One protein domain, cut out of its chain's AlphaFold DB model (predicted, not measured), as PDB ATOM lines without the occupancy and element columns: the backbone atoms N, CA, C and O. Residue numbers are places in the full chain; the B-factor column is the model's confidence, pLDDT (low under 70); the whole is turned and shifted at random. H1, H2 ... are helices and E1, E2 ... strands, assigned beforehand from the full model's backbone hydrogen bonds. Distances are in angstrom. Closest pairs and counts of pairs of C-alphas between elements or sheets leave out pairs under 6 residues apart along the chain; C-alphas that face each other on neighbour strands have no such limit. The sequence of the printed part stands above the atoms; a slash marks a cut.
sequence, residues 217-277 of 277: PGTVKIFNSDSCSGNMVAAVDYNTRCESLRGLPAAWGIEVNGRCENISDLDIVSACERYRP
ATOM      1  N   PRO A 217     240.581 224.166 213.240       87.12
ATOM      2  CA  PRO A 217     239.588 223.654 212.294       87.12
ATOM      3  C   PRO A 217     238.924 222.365 212.767       87.12
ATOM      4  O   PRO A 217     239.602 221.458 213.240       87.12
ATOM      5  N   GLY A 218     237.609 222.266 212.577       87.38
ATOM      6  CA  GLY A 218     236.853 221.069 212.947       87.38
ATOM      7  C   GLY A 218     236.623 220.909 214.451       87.38
ATOM      8  O   GLY A 218     236.167 219.852 214.867       87.38
ATOM      9  N   THR A 219     236.915 221.935 215.256       93.50
ATOM     10  CA  THR A 219     236.517 221.995 216.668       93.50
ATOM     11  C   THR A 219     235.019 221.720 216.843       93.50
ATOM     12  O   THR A 219     234.195 222.131 216.018       93.50
ATOM     13  N   VAL A 220     234.669 221.051 217.938       95.81
ATOM     14  CA  VAL A 220     233.282 220.850 218.356       95.81
ATOM     15  C   VAL A 220     232.944 221.884 219.414       95.81
ATOM     16  O   VAL A 220     233.593 221.958 220.458       95.81
ATOM     17  N   LYS A 221     231.918 222.693 219.157       95.12
ATOM     18  CA  LYS A 221     231.424 223.659 220.144       95.12
ATOM     19  C   LYS A 221     230.365 222.981 220.992       95.12
ATOM     20  O   LYS A 221     229.488 222.308 220.464       95.12
ATOM     21  N   ILE A 222     230.439 223.162 222.297       96.12
ATOM     22  CA  ILE A 222     229.540 222.551 223.270       96.12
ATOM     23  C   ILE A 222     228.681 223.658 223.874       96.12
ATOM     24  O   ILE A 222     229.194 224.729 224.207       96.12
ATOM     25  N   PHE A 223     227.385 223.401 224.035       94.94
ATOM     26  CA  PHE A 223     226.396 224.354 224.532       94.94
ATOM     27  C   PHE A 223     225.607 223.781 225.706       94.94
ATOM     28  O   PHE A 223     225.312 222.585 225.751       94.94
ATOM     29  N   ASN A 224     225.175 224.656 226.613       92.94
ATOM     30  CA  ASN A 224     224.179 224.330 227.640       92.94
ATOM     31  C   ASN A 224     222.741 224.556 227.127       92.94
ATOM     32  O   ASN A 224     221.910 225.177 227.788       92.94
ATOM     33  N   SER A 225     222.477 224.141 225.888       93.19
ATOM     34  CA  SER A 225     221.192 224.313 225.213       93.19
ATOM     35  C   SER A 225     221.049 223.309 224.073       93.19
ATOM     36  O   SER A 225     221.920 223.240 223.207       93.19
ATOM     37  N   ASP A 226     219.914 222.612 224.036       91.31
ATOM     38  CA  ASP A 226     219.557 221.598 223.031       91.31
ATOM     39  C   ASP A 226     219.560 222.139 221.592       91.31
ATOM     40  O   ASP A 226     219.725 221.394 220.628       91.31
ATOM     41  N   SER A 227     219.344 223.448 221.436       92.38
ATOM     42  CA  SER A 227     219.263 224.149 220.150       92.38
ATOM     43  C   SER A 227     220.527 224.932 219.795       92.38
ATOM     44  O   SER A 227     220.517 225.674 218.812       92.38
ATOM     45  N   CYS A 228     221.599 224.816 220.591       90.69
ATOM     46  CA  CYS A 228     222.849 225.574 220.432       90.69
ATOM     47  C   CYS A 228     222.645 227.099 220.340       90.69
ATOM     48  O   CYS A 228     223.471 227.824 219.790       90.69
ATOM     49  N   SER A 229     221.522 227.593 220.866       86.69
ATOM     50  CA  SER A 229     221.176 229.018 220.901       86.69
ATOM     51  C   SER A 229     221.425 229.648 222.273       86.69
ATOM     52  O   SER A 229     221.256 230.855 222.425       86.69
ATOM     53  N   GLY A 230     221.756 228.828 223.275       80.69
ATOM     54  CA  GLY A 230     222.172 229.258 224.609       80.69
ATOM     55  C   GLY A 230     223.664 229.579 224.691       80.69
ATOM     56  O   GLY A 230     224.325 229.817 223.680       80.69
ATOM     57  N   ASN A 231     224.208 229.558 225.910       84.81
ATOM     58  CA  ASN A 231     225.614 229.873 226.130       84.81
ATOM     59  C   ASN A 231     226.492 228.719 225.639       84.81
ATOM     60  O   ASN A 231     226.289 227.546 225.972       84.81
ATOM     61  N   MET A 232     227.518 229.068 224.871       91.50
ATOM     62  CA  MET A 232     228.591 228.131 224.577       91.50
ATOM     63  C   MET A 232     229.386 227.899 225.862       91.50
ATOM     64  O   MET A 232     229.775 228.848 226.540       91.50
ATOM     65  N   VAL A 233     229.623 226.637 226.206       93.94
ATOM     66  CA  VAL A 233     230.359 226.259 227.420       93.94
ATOM     67  C   VAL A 233     231.814 225.917 227.129       93.94
ATOM     68  O   VAL A 233     232.664 226.135 227.987       93.94
ATOM     69  N   ALA A 234     232.112 225.406 225.933       96.25
ATOM     70  CA  ALA A 234     233.468 225.100 225.489       96.25
ATOM     71  C   ALA A 234     233.535 224.970 223.959       96.25
ATOM     72  O   ALA A 234     232.525 224.732 223.300       96.25
ATOM     73  N   ALA A 235     234.739 225.065 223.405       95.81
ATOM     74  CA  ALA A 235     235.070 224.684 222.040       95.81
ATOM     75  C   ALA A 235     236.274 223.740 222.087       95.81
ATOM     76  O   ALA A 235     237.392 224.155 222.406       95.81
ATOM     77  N   VAL A 236     236.018 222.457 221.833       96.19
ATOM     78  CA  VAL A 236     236.960 221.366 222.078       96.19
ATOM     79  C   VAL A 236     237.561 220.859 220.772       96.19
ATOM     80  O   VAL A 236     236.883 220.697 219.758       96.19
ATOM     81  N   ASP A 237     238.864 220.633 220.784       94.19
ATOM     82  CA  ASP A 237     239.630 220.032 219.695       94.19
ATOM     83  C   ASP A 237     240.368 218.771 220.176       94.19
ATOM     84  O   ASP A 237     240.320 218.406 221.355       94.19
ATOM     85  N   TYR A 238     241.093 218.117 219.268       92.25
ATOM     86  CA  TYR A 238     241.855 216.897 219.559       92.25
ATOM     87  C   TYR A 238     242.947 217.081 220.636       92.25
ATOM     88  O   TYR A 238     243.388 216.108 221.247       92.25
ATOM     89  N   ASN A 239     243.381 218.320 220.905       91.25
ATOM     90  CA  ASN A 239     244.375 218.647 221.933       91.25
ATOM     91  C   ASN A 239     243.745 219.047 223.273       91.25
ATOM     92  O   ASN A 239     244.461 219.283 224.255       91.25
ATOM     93  N   THR A 240     242.419 219.154 223.337       93.56
ATOM     94  CA  THR A 240     241.727 219.627 224.528       93.56
ATOM     95  C   THR A 240     241.828 218.591 225.646       93.56
ATOM     96  O   THR A 240     241.445 217.425 225.511       93.56
ATOM     97  N   ARG A 241     242.355 219.032 226.793       94.44
ATOM     98  CA  ARG A 241     242.434 218.232 228.019       94.44
ATOM     99  C   ARG A 241     241.092 218.316 228.741       94.44
ATOM    100  O   ARG A 241     240.894 219.226 229.531       94.44
ATOM    101  N   CYS A 242     240.178 217.382 228.488       95.56
ATOM    102  CA  CYS A 242     238.798 217.454 228.994       95.56
ATOM    103  C   CYS A 242     238.686 217.700 230.509       95.56
ATOM    104  O   CYS A 242     237.818 218.446 230.950       95.56
ATOM    105  N   GLU A 243     239.627 217.188 231.302       95.50
ATOM    106  CA  GLU A 243     239.660 217.418 232.749       95.50
ATOM    107  C   GLU A 243     239.821 218.888 233.164       95.50
ATOM    108  O   GLU A 243     239.346 219.283 234.230       95.50
ATOM    109  N   SER A 244     240.423 219.739 232.325       91.88
ATOM    110  CA  SER A 244     240.508 221.177 232.613       91.88
ATOM    111  C   SER A 244     239.160 221.892 232.508       91.88
ATOM    112  O   SER A 244     239.042 223.034 232.947       91.88
ATOM    113  N   LEU A 245     238.137 221.237 231.948       94.00
ATOM    114  CA  LEU A 245     236.784 221.782 231.822       94.00
ATOM    115  C   LEU A 245     235.930 221.541 233.071       94.00
ATOM    116  O   LEU A 245     234.820 222.061 233.170       94.00
ATOM    117  N   ARG A 246     236.426 220.770 234.046       93.50
ATOM    118  CA  ARG A 246     235.663 220.385 235.237       93.50
ATOM    119  C   ARG A 246     235.051 221.597 235.948       93.50
ATOM    120  O   ARG A 246     235.719 222.595 236.231       93.50
ATOM    121  N   GLY A 247     233.761 221.503 236.262       88.69
ATOM    122  CA  GLY A 247     232.993 222.570 236.909       88.69
ATOM    123  C   GLY A 247     232.572 223.709 235.975       88.69
ATOM    124  O   GLY A 247     232.264 224.790 236.466       88.69
ATOM    125  N   LEU A 248     232.646 223.529 234.652       91.50
ATOM    126  CA  LEU A 248     231.809 224.288 233.716       91.50
ATOM    127  C   LEU A 248     230.389 223.685 233.684       91.50
ATOM    128  O   LEU A 248     230.211 222.553 234.149       91.50
ATOM    129  N   PRO A 249     229.381 224.421 233.178       92.69
ATOM    130  CA  PRO A 249     228.019 223.908 233.066       92.69
ATOM    131  C   PRO A 249     227.931 222.628 232.223       92.69
ATOM    132  O   PRO A 249     228.795 222.358 231.388       92.69
ATOM    133  N   ALA A 250     226.867 221.855 232.442       94.00
ATOM    134  CA  ALA A 250     226.571 220.656 231.665       94.00
ATOM    135  C   ALA A 250     226.343 220.969 230.174       94.00
ATOM    136  O   ALA A 250     225.999 222.092 229.795       94.00
ATOM    137  N   ALA A 251     226.539 219.949 229.345       95.50
ATOM    138  CA  ALA A 251     226.386 219.985 227.903       95.50
ATOM    139  C   ALA A 251     225.058 219.345 227.495       95.50
ATOM    140  O   ALA A 251     224.816 218.187 227.833       95.50
ATOM    141  N   TRP A 252     224.238 220.085 226.752       96.06
ATOM    142  CA  TRP A 252     222.935 219.626 226.243       96.06
ATOM    143  C   TRP A 252     222.885 219.628 224.709       96.06
ATOM    144  O   TRP A 252     222.127 218.891 224.093       96.06
ATOM    145  N   GLY A 253     223.760 220.405 224.065       96.31
ATOM    146  CA  GLY A 253     223.897 220.428 222.611       96.31
ATOM    147  C   GLY A 253     225.350 220.555 222.173       96.31
ATOM    148  O   GLY A 253     226.200 221.065 222.910       96.31
ATOM    149  N   ILE A 254     225.634 220.104 220.954       96.75
ATOM    150  CA  ILE A 254     226.926 220.286 220.287       96.75
ATOM    151  C   ILE A 254     226.729 220.889 218.898       96.75
ATOM    152  O   ILE A 254     225.751 220.595 218.222       96.75
ATOM    153  N   GLU A 255     227.672 221.707 218.445       95.12
ATOM    154  CA  GLU A 255     227.755 222.150 217.055       95.12
ATOM    155  C   GLU A 255     228.976 221.512 216.395       95.12
ATOM    156  O   GLU A 255     230.118 221.756 216.796       95.12
ATOM    157  N   VAL A 256     228.720 220.728 215.349       92.94
ATOM    158  CA  VAL A 256     229.740 220.081 214.522       92.94
ATOM    159  C   VAL A 256     229.587 220.601 213.099       92.94
ATOM    160  O   VAL A 256     228.520 220.490 212.498       92.94
ATOM    161  N   ASN A 257     230.643 221.205 212.547       87.62
ATOM    162  CA  ASN A 257     230.627 221.793 211.198       87.62
ATOM    163  C   ASN A 257     229.447 222.762 210.955       87.62
ATOM    164  O   ASN A 257     228.854 222.782 209.878       87.62
ATOM    165  N   GLY A 258     229.089 223.554 211.973       87.69
ATOM    166  CA  GLY A 258     227.991 224.524 211.903       87.69
ATOM    167  C   GLY A 258     226.587 223.923 212.032       87.69
ATOM    168  O   GLY A 258     225.606 224.654 211.903       87.69
ATOM    169  N   ARG A 259     226.466 222.614 212.281       93.06
ATOM    170  CA  ARG A 259     225.188 221.950 212.541       93.06
ATOM    171  C   ARG A 259     225.043 221.663 214.028       93.06
ATOM    172  O   ARG A 259     225.874 220.965 214.599       93.06
ATOM    173  N   CYS A 260     223.967 222.175 214.618       95.88
ATOM    174  CA  CYS A 260     223.596 221.845 215.985       95.88
ATOM    175  C   CYS A 260     222.977 220.446 216.072       95.88
ATOM    176  O   CYS A 260     222.121 220.084 215.256       95.88
ATOM    177  N   GLU A 261     223.378 219.697 217.088       96.31
ATOM    178  CA  GLU A 261     222.831 218.404 217.464       96.31
ATOM    179  C   GLU A 261     222.488 218.424 218.953       96.31
ATOM    180  O   GLU A 261     223.338 218.709 219.799       96.31
ATOM    181  N   ASN A 262     221.232 218.105 219.262       96.00
ATOM    182  CA  ASN A 262     220.816 217.830 220.627       96.00
ATOM    183  C   ASN A 262     221.460 216.518 221.089       96.00
ATOM    184  O   ASN A 262     221.436 215.522 220.356       96.00
ATOM    185  N   ILE A 263     222.000 216.501 222.301       95.56
ATOM    186  CA  ILE A 263     222.612 215.319 222.902       95.56
ATOM    187  C   ILE A 263     221.893 214.982 224.203       95.56
ATOM    188  O   ILE A 263     221.197 215.804 224.781       95.56
ATOM    189  N   SER A 264     222.058 213.756 224.695       93.81
ATOM    190  CA  SER A 264     221.711 213.501 226.094       93.81
ATOM    191  C   SER A 264     222.576 214.387 226.981       93.81
ATOM    192  O   SER A 264     223.782 214.453 226.742       93.81
ATOM    193  N   ASP A 265     221.974 215.013 227.986       92.56
ATOM    194  CA  ASP A 265     222.687 215.834 228.955       92.56
ATOM    195  C   ASP A 265     223.879 215.072 229.534       92.56
ATOM    196  O   ASP A 265     223.747 213.971 230.081       92.56
ATOM    197  N   LEU A 266     225.057 215.670 229.415       96.25
ATOM    198  CA  LEU A 266     226.299 215.141 229.953       96.25
ATOM    199  C   LEU A 266     226.969 216.208 230.804       96.25
ATOM    200  O   LEU A 266     226.869 217.406 230.530       96.25
ATOM    201  N   ASP A 267     227.717 215.785 231.819       96.56
ATOM    202  CA  ASP A 267     228.714 216.686 232.379       96.56
ATOM    203  C   ASP A 267     229.740 217.054 231.291       96.56
ATOM    204  O   ASP A 267     229.982 216.307 230.337       96.56
ATOM    205  N   ILE A 268     230.340 218.234 231.423       95.69
ATOM    206  CA  ILE A 268     231.220 218.796 230.394       95.69
ATOM    207  C   ILE A 268     232.455 217.933 230.097       95.69
ATOM    208  O   ILE A 268     232.953 217.954 228.971       95.69
ATOM    209  N   VAL A 269     232.952 217.167 231.076       97.50
ATOM    210  CA  VAL A 269     234.123 216.305 230.880       97.50
ATOM    211  C   VAL A 269     233.719 215.119 230.012       97.50
ATOM    212  O   VAL A 269     234.329 214.915 228.964       97.50
ATOM    213  N   SER A 270     232.629 214.431 230.361       97.75
ATOM    214  CA  SER A 270     232.075 213.334 229.557       97.75
ATOM    215  C   SER A 270     231.694 213.781 228.140       97.75
ATOM    216  O   SER A 270     231.941 213.062 227.171       97.75
ATOM    217  N   ALA A 271     231.114 214.977 227.990       97.00
ATOM    218  CA  ALA A 271     230.787 215.537 226.680       97.00
ATOM    219  C   ALA A 271     232.046 215.795 225.838       97.00
ATOM    220  O   ALA A 271     232.095 215.414 224.669       97.00
ATOM    221  N   CYS A 272     233.080 216.389 226.437       97.44
ATOM    222  CA  CYS A 272     234.362 216.606 225.773       97.44
ATOM    223  C   CYS A 272     235.013 215.289 225.345       97.44
ATOM    224  O   CYS A 272     235.436 215.165 224.201       97.44
ATOM    225  N   GLU A 273     235.064 214.284 226.221       97.56
ATOM    226  CA  GLU A 273     235.681 212.992 225.901       97.56
ATOM    227  C   GLU A 273     234.950 212.258 224.779       97.56
ATOM    228  O   GLU A 273     235.588 211.604 223.952       97.56
ATOM    229  N   ARG A 274     233.622 212.387 224.737       97.19
ATOM    230  CA  ARG A 274     232.774 211.716 223.754       97.19
ATOM    231  C   ARG A 274     232.788 212.380 222.382       97.19
ATOM    232  O   ARG A 274     232.712 211.668 221.384       97.19
ATOM    233  N   TYR A 275     232.803 213.710 222.337       96.12
ATOM    234  CA  TYR A 275     232.554 214.464 221.106       96.12
ATOM    235  C   TYR A 275     233.757 215.244 220.589       96.12
ATOM    236  O   TYR A 275     233.655 215.813 219.503       96.12
ATOM    237  N   ARG A 276     234.886 215.296 221.309       93.44
ATOM    238  CA  ARG A 276     236.091 215.896 220.729       93.44
ATOM    239  C   ARG A 276     236.494 215.151 219.440       93.44
ATOM    240  O   ARG A 276     236.346 213.927 219.398       93.44
ATOM    241  N   PRO A 277     236.991 215.872 218.422       87.94
ATOM    242  CA  PRO A 277     237.490 215.277 217.183       87.94
ATOM    243  C   PRO A 277     238.661 214.311 217.381       87.94
ATOM    244  O   PRO A 277     239.450 214.515 218.337       87.94
TER     245      PRO A 277
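Overview. This is residues 217 to 277 of the 277 residues of an uncharacterized protein of Bdellovibrio bacteriovorus str. Tiberius (UniProt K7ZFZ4). A strongly twisted sheet of four antiparallel strands has one helix, H2, packed over it, and H2 in turn packs on the very short helix H1, which sits away from the core at the far side of the body. The strands E1 and E3 lie in the middle of the sheet, and E4 at one edge bends on its way to H2. The printed part has 61 residues with two named helices and four named strands, in the order E1, E2, H1, E3, E4, H2; across the sheet the order is E2, E1, E3, E4. The class is mixed, helices and strands. The whole is compact, with a radius of gyration of the C-alphas of 9.9 A and spans of 25 by 25 by 17 A.

Along the chain. Begin with the sheet and find C-alpha 220 at (233.282, 220.850, 218.356), where E1 starts; it holds residues 220 to 223. E2 is residues 232 to 236, 11.0 A long. E3, residues 251 to 256, measures 13.8 A, and E4, residues 259 to 266, measures 18.7 A and bends by 57 degrees at residue 263. H1 is residues 242 to 245. H2, residues 268 to 275, runs 10.3 A and ends at C-alpha 275, at (232.554, 214.464, 221.106).

Arrangement. Look first at the inner strands E1 and E3, antiparallel at 148 degrees, where N 223 and O 253 are 2.9 A apart, within hydrogen-bond range. On the other side of E1 is E2, its hairpin partner, antiparallel at 160 degrees, with N 222 and O 234 at 2.8 A. E3 and E4 form the second hairpin, at 152 degrees, with N 254 and O 261 at 2.9 A. The edge strands E2 and E4 are apart. E2, H1 and E3 make a split strand-helix-strand unit, two strands running the same way with a helix between them in the chain and E1 between them in the sheet; its crossover is right-handed. H2 is on the sheet, and its closest C-alphas to E3 are those of Ala 251 and Ile 268, 5.6 A apart. H2 and E4 are near each other. H1 touches H2, the closest C-alphas being those of Cys 242 and Val 269, 5.2 A apart. H1 is only just on the sheet, with 5 pairs of C-alphas within 10 A, and only grazes it. In H2 every O i to N i+4 pair is within hydrogen-bond range; H1 is too short for such a pair.

Size, cuts and confidence. The two C-alphas farthest apart are those of Gly 247 and Asn 257, 25.8 A. The printed part has no cut and ends at residue 277, the chain's last. The link from E1 to E2 is short, with 8 residues; the other links are tight. The mean pLDDT of the printed part is 93.5, and no printed residue is under 70.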